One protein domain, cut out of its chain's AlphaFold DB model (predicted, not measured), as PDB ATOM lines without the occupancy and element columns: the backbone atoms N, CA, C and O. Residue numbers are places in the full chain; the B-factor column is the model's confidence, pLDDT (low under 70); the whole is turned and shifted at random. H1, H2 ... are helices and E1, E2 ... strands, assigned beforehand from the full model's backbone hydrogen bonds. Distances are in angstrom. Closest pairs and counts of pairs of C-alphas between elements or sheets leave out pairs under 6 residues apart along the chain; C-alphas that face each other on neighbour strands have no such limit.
ATOM      1  N   HIS A   2      39.192  43.936  48.447       32.78
ATOM      2  CA  HIS A   2      39.453  45.361  48.677       32.78
ATOM      3  C   HIS A   2      39.608  45.597  50.180       32.78
ATOM      4  O   HIS A   2      38.618  45.584  50.905       32.78
ATOM      5  N   ALA A   3      40.841  45.769  50.649       32.66
ATOM      6  CA  ALA A   3      41.135  46.219  52.005       32.66
ATOM      7  C   ALA A   3      41.090  47.758  52.060       32.66
ATOM      8  O   ALA A   3      42.078  48.404  52.377       32.66
ATOM      9  N   GLY A   4      39.952  48.343  51.683       44.00
ATOM     10  CA  GLY A   4      39.625  49.742  51.960       44.00
ATOM     11  C   GLY A   4      38.573  49.769  53.067       44.00
ATOM     12  O   GLY A   4      37.741  48.869  53.125       44.00
ATOM     13  N   ASP A   5      38.610  50.769  53.942       43.16
ATOM     14  CA  ASP A   5      37.617  51.036  55.000       43.16
ATOM     15  C   ASP A   5      37.726  50.250  56.317       43.16
ATOM     16  O   ASP A   5      36.732  50.000  57.003       43.16
ATOM     17  N   LEU A   6      38.943  49.973  56.794       45.88
ATOM     18  CA  LEU A   6      39.141  49.774  58.235       45.88
ATOM     19  C   LEU A   6      39.258  51.132  58.936       45.88
ATOM     20  O   LEU A   6      40.318  51.516  59.430       45.88
ATOM     21  N   ALA A   7      38.137  51.850  59.023       50.12
ATOM     22  CA  ALA A   7      37.977  52.911  60.007       50.12
ATOM     23  C   ALA A   7      38.108  52.275  61.402       50.12
ATOM     24  O   ALA A   7      37.149  51.748  61.970       50.12
ATOM     25  N   TRP A   8      39.326  52.265  61.947       51.00
ATOM     26  CA  TRP A   8      39.637  51.784  63.290       51.00
ATOM     27  C   TRP A   8      39.012  52.724  64.335       51.00
ATOM     28  O   TRP A   8      39.674  53.505  65.014       51.00
ATOM     29  N   ALA A   9      37.690  52.650  64.494       52.12
ATOM     30  CA  ALA A   9      36.905  53.423  65.455       52.12
ATOM     31  C   ALA A   9      37.012  52.854  66.890       52.12
ATOM     32  O   ALA A   9      36.038  52.804  67.652       52.12
ATOM     33  N   GLY A  10      38.202  52.391  67.282       52.44
ATOM     34  CA  GLY A  10      38.477  51.840  68.607       52.44
ATOM     35  C   GLY A  10      38.470  52.931  69.679       52.44
ATOM     36  O   GLY A  10      39.446  53.652  69.861       52.44
ATOM     37  N   ARG A  11      37.379  53.063  70.444       54.78
ATOM     38  CA  ARG A  11      37.262  54.097  71.490       54.78
ATOM     39  C   ARG A  11      38.007  53.725  72.776       54.78
ATOM     40  O   ARG A  11      37.374  53.365  73.772       54.78
ATOM     41  N   ARG A  12      39.328  53.914  72.816       55.41
ATOM     42  CA  ARG A  12      40.032  54.096  74.099       55.41
ATOM     43  C   ARG A  12      39.711  55.489  74.639       55.41
ATOM     44  O   ARG A  12      40.149  56.501  74.104       55.41
ATOM     45  N   ARG A  13      38.894  55.553  75.692       57.50
ATOM     46  CA  ARG A  13      38.584  56.808  76.385       57.50
ATOM     47  C   ARG A  13      39.633  57.028  77.467       57.50
ATOM     48  O   ARG A  13      39.659  56.297  78.452       57.50
ATOM     49  N   HIS A  14      40.479  58.038  77.295       67.81
ATOM     50  CA  HIS A  14      41.357  58.485  78.370       67.81
ATOM     51  C   HIS A  14      40.534  59.028  79.549       67.81
ATOM     52  O   HIS A  14      39.404  59.506  79.382       67.81
ATOM     53  N   ARG A  15      41.100  58.942  80.760       75.56
ATOM     54  CA  ARG A  15      40.483  59.500  81.969       75.56
ATOM     55  C   ARG A  15      40.226  61.002  81.754       75.56
ATOM     56  O   ARG A  15      41.109  61.668  81.214       75.56
ATOM     57  N   PRO A  16      39.058  61.547  82.156       83.56
ATOM     58  CA  PRO A  16      38.759  62.963  81.969       83.56
ATOM     59  C   PRO A  16      39.869  63.855  82.523       83.56
ATOM     60  O   PRO A  16      40.313  63.672  83.661       83.56
ATOM     61  N   LEU A  17      40.290  64.825  81.720       86.38
ATOM     62  CA  LEU A  17      41.308  65.797  82.086       86.38
ATOM     63  C   LEU A  17      40.680  66.856  82.990       86.38
ATOM     64  O   LEU A  17      39.569  67.333  82.737       86.38
ATOM     65  N   LYS A  18      41.378  67.226  84.063       91.62
ATOM     66  CA  LYS A  18      40.937  68.293  84.964       91.62
ATOM     67  C   LYS A  18      41.532  69.612  84.477       91.62
ATOM     68  O   LYS A  18      42.744  69.780  84.506       91.62
ATOM     69  N   VAL A  19      40.677  70.537  84.045       91.12
ATOM     70  CA  VAL A  19      41.068  71.890  83.623       91.12
ATOM     71  C   VAL A  19      40.370  72.880  84.550       91.12
ATOM     72  O   VAL A  19      39.162  73.124  84.449       91.12
ATOM     73  N   GLY A  20      41.120  73.378  85.536       91.50
ATOM     74  CA  GLY A  20      40.580  74.149  86.656       91.50
ATOM     75  C   GLY A  20      39.570  73.338  87.478       91.50
ATOM     76  O   GLY A  20      39.883  72.267  88.005       91.50
ATOM     77  N   ARG A  21      38.332  73.841  87.574       91.12
ATOM     78  CA  ARG A  21      37.215  73.170  88.272       91.12
ATOM     79  C   ARG A  21      36.413  72.208  87.383       91.12
ATOM     80  O   ARG A  21      35.509  71.543  87.877       91.12
ATOM     81  N   ARG A  22      36.721  72.115  86.084       90.12
ATOM     82  CA  ARG A  22      35.955  71.312  85.114       90.12
ATOM     83  C   ARG A  22      36.659  69.994  84.796       90.12
ATOM     84  O   ARG A  22      37.885  69.942  84.717       90.12
ATOM     85  N   LYS A  23      35.872  68.937  84.577       88.25
ATOM     86  CA  LYS A  23      36.334  67.658  84.016       88.25
ATOM     87  C   LYS A  23      35.963  67.616  82.538       88.25
ATOM     88  O   LYS A  23      34.779  67.628  82.209       88.25
ATOM     89  N   LEU A  24      36.959  67.569  81.664       85.44
ATOM     90  CA  LEU A  24      36.780  67.531  80.217       85.44
ATOM     91  C   LEU A  24      37.083  66.126  79.703       85.44
ATOM     92  O   LEU A  24      38.103  65.531  80.045       85.44
ATOM     93  N   ALA A  25      36.189  65.586  78.882       82.44
ATOM     94  CA  ALA A  25      36.448  64.358  78.144       82.44
ATOM     95  C   ALA A  25      36.840  64.727  76.716       82.44
ATOM     96  O   ALA A  25      36.079  65.415  76.038       82.44
ATOM     97  N   VAL A  26      37.999  64.253  76.271       81.88
ATOM     98  CA  VAL A  26      38.497  64.480  74.912       81.88
ATOM     99  C   VAL A  26      38.286  63.206  74.100       81.88
ATOM    100  O   VAL A  26      38.589  62.109  74.571       81.88
ATOM    101  N   GLY A  27      37.710  63.350  72.907       78.31
ATOM    102  CA  GLY A  27      37.680  62.301  71.890       78.31
ATOM    103  C   GLY A  27      38.862  62.470  70.940       78.31
ATOM    104  O   GLY A  27      39.232  63.600  70.630       78.31
ATOM    105  N   VAL A  28      39.443  61.360  70.491       80.50
ATOM    106  CA  VAL A  28      40.515  61.348  69.490       80.50
ATOM    107  C   VAL A  28      40.018  60.574  68.274       80.50
ATOM    108  O   VAL A  28      39.410  59.516  68.435       80.50
ATOM    109  N   SER A  29      40.283  61.119  67.090       83.06
ATOM    110  CA  SER A  29      40.094  60.462  65.795       83.06
ATOM    111  C   SER A  29      41.454  60.413  65.110       83.06
ATOM    112  O   SER A  29      42.201  61.390  65.185       83.06
ATOM    113  N   ALA A  30      41.771  59.296  64.467       84.94
ATOM    114  CA  ALA A  30      43.011  59.100  63.728       84.94
ATOM    115  C   ALA A  30      42.684  58.417  62.398       84.94
ATOM    116  O   ALA A  30      41.859  57.505  62.373       84.94
ATOM    117  N   GLY A  31      43.312  58.879  61.323       88.69
ATOM    118  CA  GLY A  31      43.257  58.249  60.008       88.69
ATOM    119  C   GLY A  31      44.548  57.488  59.739       88.69
ATOM    120  O   GLY A  31      45.588  57.797  60.321       88.69
ATOM    121  N   ILE A  32      44.454  56.457  58.908       91.69
ATOM    122  CA  ILE A  32      45.545  55.535  58.588       91.69
ATOM    123  C   ILE A  32      45.645  55.469  57.063       91.69
ATOM    124  O   ILE A  32      44.612  55.462  56.400       91.69
ATOM    125  N   ALA A  33      46.871  55.423  56.545       93.44
ATOM    126  CA  ALA A  33      47.184  55.164  55.143       93.44
ATOM    127  C   ALA A  33      48.264  54.074  55.057       93.44
ATOM    128  O   ALA A  33      49.138  54.004  55.930       93.44
ATOM    129  N   LEU A  34      48.190  53.225  54.037       93.56
ATOM    130  CA  LEU A  34      49.067  52.077  53.813       93.56
ATOM    131  C   LEU A  34      49.911  52.279  52.555       93.56
ATOM    132  O   LEU A  34      49.402  52.648  51.506       93.56
ATOM    133  N   TYR A  35      51.214  52.033  52.656       92.19
ATOM    134  CA  TYR A  35      52.093  51.993  51.491       92.19
ATOM    135  C   TYR A  35      52.184  50.556  50.956       92.19
ATOM    136  O   TYR A  35      52.457  49.658  51.762       92.19
ATOM    137  N   PRO A  36      52.126  50.343  49.627       94.00
ATOM    138  CA  PRO A  36      52.002  51.352  48.561       94.00
ATOM    139  C   PRO A  36      50.557  51.703  48.155       94.00
ATOM    140  O   PRO A  36      50.366  52.493  47.231       94.00
ATOM    141  N   GLU A  37      49.543  51.109  48.784       94.56
ATOM    142  CA  GLU A  37      48.141  51.162  48.341       94.56
ATOM    143  C   GLU A  37      47.537  52.577  48.328       94.56
ATOM    144  O   GLU A  37      46.802  52.924  47.404       94.56
ATOM    145  N   ASP A  38      47.876  53.395  49.321       92.69
ATOM    146  CA  ASP A  38      47.382  54.760  49.527       92.69
ATOM    147  C   ASP A  38      48.395  55.832  49.081       92.69
ATOM    148  O   ASP A  38      48.236  57.019  49.373       92.69
ATOM    149  N   GLY A  39      49.470  55.444  48.393       93.62
ATOM    150  CA  GLY A  39      50.445  56.391  47.864       93.62
ATOM    151  C   GLY A  39      51.852  55.827  47.736       93.62
ATOM    152  O   GLY A  39      52.288  55.006  48.536       93.62
ATOM    153  N   GLY A  40      52.581  56.319  46.731       96.19
ATOM    154  CA  GLY A  40      53.980  55.958  46.477       96.19
ATOM    155  C   GLY A  40      55.007  56.825  47.212       96.19
ATOM    156  O   GLY A  40      56.198  56.535  47.152       96.19
ATOM    157  N   ASP A  41      54.565  57.883  47.893       96.44
ATOM    158  CA  ASP A  41      55.419  58.831  48.602       96.44
ATOM    159  C   ASP A  41      54.762  59.340  49.898       96.44
ATOM    160  O   ASP A  41      53.585  59.095  50.177       96.44
ATOM    161  N   ALA A  42      55.549  60.034  50.721       95.50
ATOM    162  CA  ALA A  42      55.109  60.513  52.027       95.50
ATOM    163  C   ALA A  42      53.972  61.547  51.942       95.50
ATOM    164  O   ALA A  42      53.092  61.548  52.805       95.50
ATOM    165  N   ASP A  43      53.966  62.400  50.913       97.06
ATOM    166  CA  ASP A  43      52.942  63.431  50.739       97.06
ATOM    167  C   ASP A  43      51.591  62.803  50.381       97.06
ATOM    168  O   ASP A  43      50.556  63.206  50.920       97.06
ATOM    169  N   ALA A  44      51.590  61.785  49.517       95.44
ATOM    170  CA  ALA A  44      50.405  61.007  49.182       95.44
ATOM    171  C   ALA A  44      49.846  60.299  50.426       95.44
ATOM    172  O   ALA A  44      48.682  60.511  50.775       95.44
ATOM    173  N   LEU A  45      50.681  59.571  51.174       93.88
ATOM    174  CA  LEU A  45      50.246  58.878  52.396       93.88
ATOM    175  C   LEU A  45      49.687  59.848  53.451       93.88
ATOM    176  O   LEU A  45      48.659  59.564  54.066       93.88
ATOM    177  N   MET A  46      50.317  61.014  53.642       95.19
ATOM    178  CA  MET A  46      49.833  62.060  54.557       95.19
ATOM    179  C   MET A  46      48.440  62.561  54.160       95.19
ATOM    180  O   MET A  46      47.558  62.671  55.012       95.19
ATOM    181  N   ARG A  47      48.220  62.834  52.868       94.38
ATOM    182  CA  ARG A  47      46.916  63.281  52.351       94.38
ATOM    183  C   ARG A  47      45.839  62.216  52.535       94.38
ATOM    184  O   ARG A  47      44.730  62.546  52.952       94.38
ATOM    185  N   HIS A  48      46.163  60.953  52.262       93.06
ATOM    186  CA  HIS A  48      45.234  59.838  52.447       93.06
ATOM    187  C   HIS A  48      44.878  59.628  53.927       93.06
ATOM    188  O   HIS A  48      43.698  59.513  54.268       93.06
ATOM    189  N   ALA A  49      45.865  59.678  54.825       91.88
ATOM    190  CA  ALA A  49      45.630  59.569  56.263       91.88
ATOM    191  C   ALA A  49      44.783  60.737  56.800       91.88
ATOM    192  O   ALA A  49      43.885  60.519  57.617       91.88
ATOM    193  N   ASP A  50      45.014  61.967  56.329       91.38
ATOM    194  CA  ASP A  50      44.211  63.132  56.721       91.38
ATOM    195  C   ASP A  50      42.759  63.017  56.228       91.38
ATOM    196  O   ASP A  50      41.816  63.218  56.998       91.38
ATOM    197  N   ALA A  51      42.558  62.578  54.981       90.50
ATOM    198  CA  ALA A  51      41.226  62.327  54.433       90.50
ATOM    199  C   ALA A  51      40.461  61.262  55.243       90.50
ATOM    200  O   ALA A  51      39.299  61.475  55.613       90.50
ATOM    201  N   ALA A  52      41.125  60.154  55.591       88.81
ATOM    202  CA  ALA A  52      40.560  59.102  56.436       88.81
ATOM    203  C   ALA A  52      40.256  59.591  57.867       88.81
ATOM    204  O   ALA A  52      39.268  59.191  58.477       88.81
ATOM    205  N   MET A  53      41.070  60.489  58.424       89.00
ATOM    206  CA  MET A  53      40.817  61.093  59.737       89.00
ATOM    207  C   MET A  53      39.600  62.022  59.698       89.00
ATOM    208  O   MET A  53      38.765  62.019  60.612       89.00
ATOM    209  N   TYR A  54      39.485  62.813  58.633       87.06
ATOM    210  CA  TYR A  54      38.427  63.797  58.481       87.06
ATOM    211  C   TYR A  54      37.056  63.145  58.273       87.06
ATOM    212  O   TYR A  54      36.065  63.640  58.820       87.06
ATOM    213  N   SER A  55      36.991  62.004  57.578       83.75
ATOM    214  CA  SER A  55      35.751  61.220  57.458       83.75
ATOM    215  C   SER A  55      35.222  60.787  58.833       83.75
ATOM    216  O   SER A  55      34.038  60.959  59.117       83.75
ATOM    217  N   ILE A  56      36.111  60.365  59.738       80.81
ATOM    218  CA  ILE A  56      35.772  59.977  61.116       80.81
ATOM    219  C   ILE A  56      35.385  61.200  61.960       80.81
ATOM    220  O   ILE A  56      34.476  61.142  62.788       80.81
ATOM    221  N   LYS A  57      36.074  62.333  61.789       80.19
ATOM    222  CA  LYS A  57      35.833  63.549  62.586       80.19
ATOM    223  C   LYS A  57      34.507  64.240  62.256       80.19
ATOM    224  O   LYS A  57      33.972  64.957  63.102       80.19
ATOM    225  N   ARG A  58      33.981  64.037  61.046       78.88
ATOM    226  CA  ARG A  58      32.672  64.562  60.624       78.88
ATOM    227  C   ARG A  58      31.495  63.894  61.328       78.88
ATOM    228  O   ARG A  58      30.403  64.460  61.320       78.88
ATOM    229  N   GLU A  59      31.700  62.749  61.974       66.12
ATOM    230  CA  GLU A  59      30.673  62.167  62.827       66.12
ATOM    231  C   GLU A  59      30.474  63.023  64.091       66.12
ATOM    232  O   GLU A  59      31.426  63.271  64.841       66.12
ATOM    233  N   PRO A  60      29.242  63.479  64.384       59.56
ATOM    234  CA  PRO A  60      28.987  64.256  65.584       59.56
ATOM    235  C   PRO A  60      29.288  63.415  66.826       59.56
ATOM    236  O   PRO A  60      28.867  62.259  66.950       59.56
ATOM    237  N   ALA A  61      29.993  64.016  67.787       62.78
ATOM    238  CA  ALA A  61      30.248  63.386  69.073       62.78
ATOM    239  C   ALA A  61      28.905  63.010  69.717       62.78
ATOM    240  O   ALA A  61      28.131  63.886  70.108       62.78
ATOM    241  N   ARG A  62      28.610  61.704  69.806       60.00
ATOM    242  CA  ARG A  62      27.324  61.243  70.344       60.00
ATOM    243  C   ARG A  62      27.094  61.846  71.737       60.00
ATOM    244  O   ARG A  62      27.988  61.739  72.590       60.00
ATOM    245  N   PRO A  63      25.919  62.455  71.983       55.28
ATOM    246  CA  PRO A  63      25.619  63.071  73.263       55.28
ATOM    247  C   PRO A  63      25.713  62.023  74.369       55.28
ATOM    248  O   PRO A  63      25.309  60.867  74.211       55.28
ATOM    249  N   ARG A  64      26.306  62.420  75.497       60.19
ATOM    250  CA  ARG A  64      26.430  61.547  76.664       60.19
ATOM    251  C   ARG A  64      25.018  61.309  77.194       60.19
ATOM    252  O   ARG A  64      24.418  62.236  77.730       60.19
ATOM    253  N   ARG A  65      24.487  60.093  77.032       56.91
ATOM    254  CA  ARG A  65      23.326  59.663  77.818       56.91
ATOM    255  C   ARG A  65      23.722  59.769  79.294       56.91
ATOM    256  O   ARG A  65      24.787  59.272  79.667       56.91
ATOM    257  N   ARG A  66      22.933  60.549  80.036       51.16
ATOM    258  CA  ARG A  66      23.015  60.673  81.493       51.16
ATOM    259  C   ARG A  66      22.767  59.325  82.149       51.16
ATOM    260  O   ARG A  66      21.964  58.555  81.577       51.16
TER     261      ARG A  66
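Overview. This is residues 2 to 66 of the 66 residues of the protein "Diguanylate cyclase" of Chloroflexi bacterium (UniProt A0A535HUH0). With little regular structure, this is a loose rod: a tiny hairpin, E1 and E2, lies at one end, and one helix, H1, runs from near the other end back toward the middle. Two long stretches with no named element, residues 2 to 16 and 25 to 41, run along the rod to and from the hairpin. The 65 printed residues, in the order E1, E2, H1, are mixed in class, with only 22 in named elements; the radius of gyration of the C-alphas is 15.6 A and the spans are 48 by 24 by 17 A.

Arrangement. E1, residues 17 to 19, and E2, residues 22 to 24, form an antiparallel hairpin, with N 17 and O 24 2.8 A apart, within hydrogen-bond range. H1, residues 42 to 57, is apart from E1; 11 of its 12 O i to N i+4 pairs are within range.

Along the chain. E1 begins at C-alpha 17 (41.308, 65.797, 82.086). H1 measures 22.2 A and ends at C-alpha 57 (35.833, 63.549, 62.586).

Size, cuts and confidence. The farthest C-alphas, of His 2 and Arg 21, are 48.4 A apart. The printed part has no cut; the link from E2 to H1 is long. Residues 2 to 14 and 59 to 66 have pLDDT under 70.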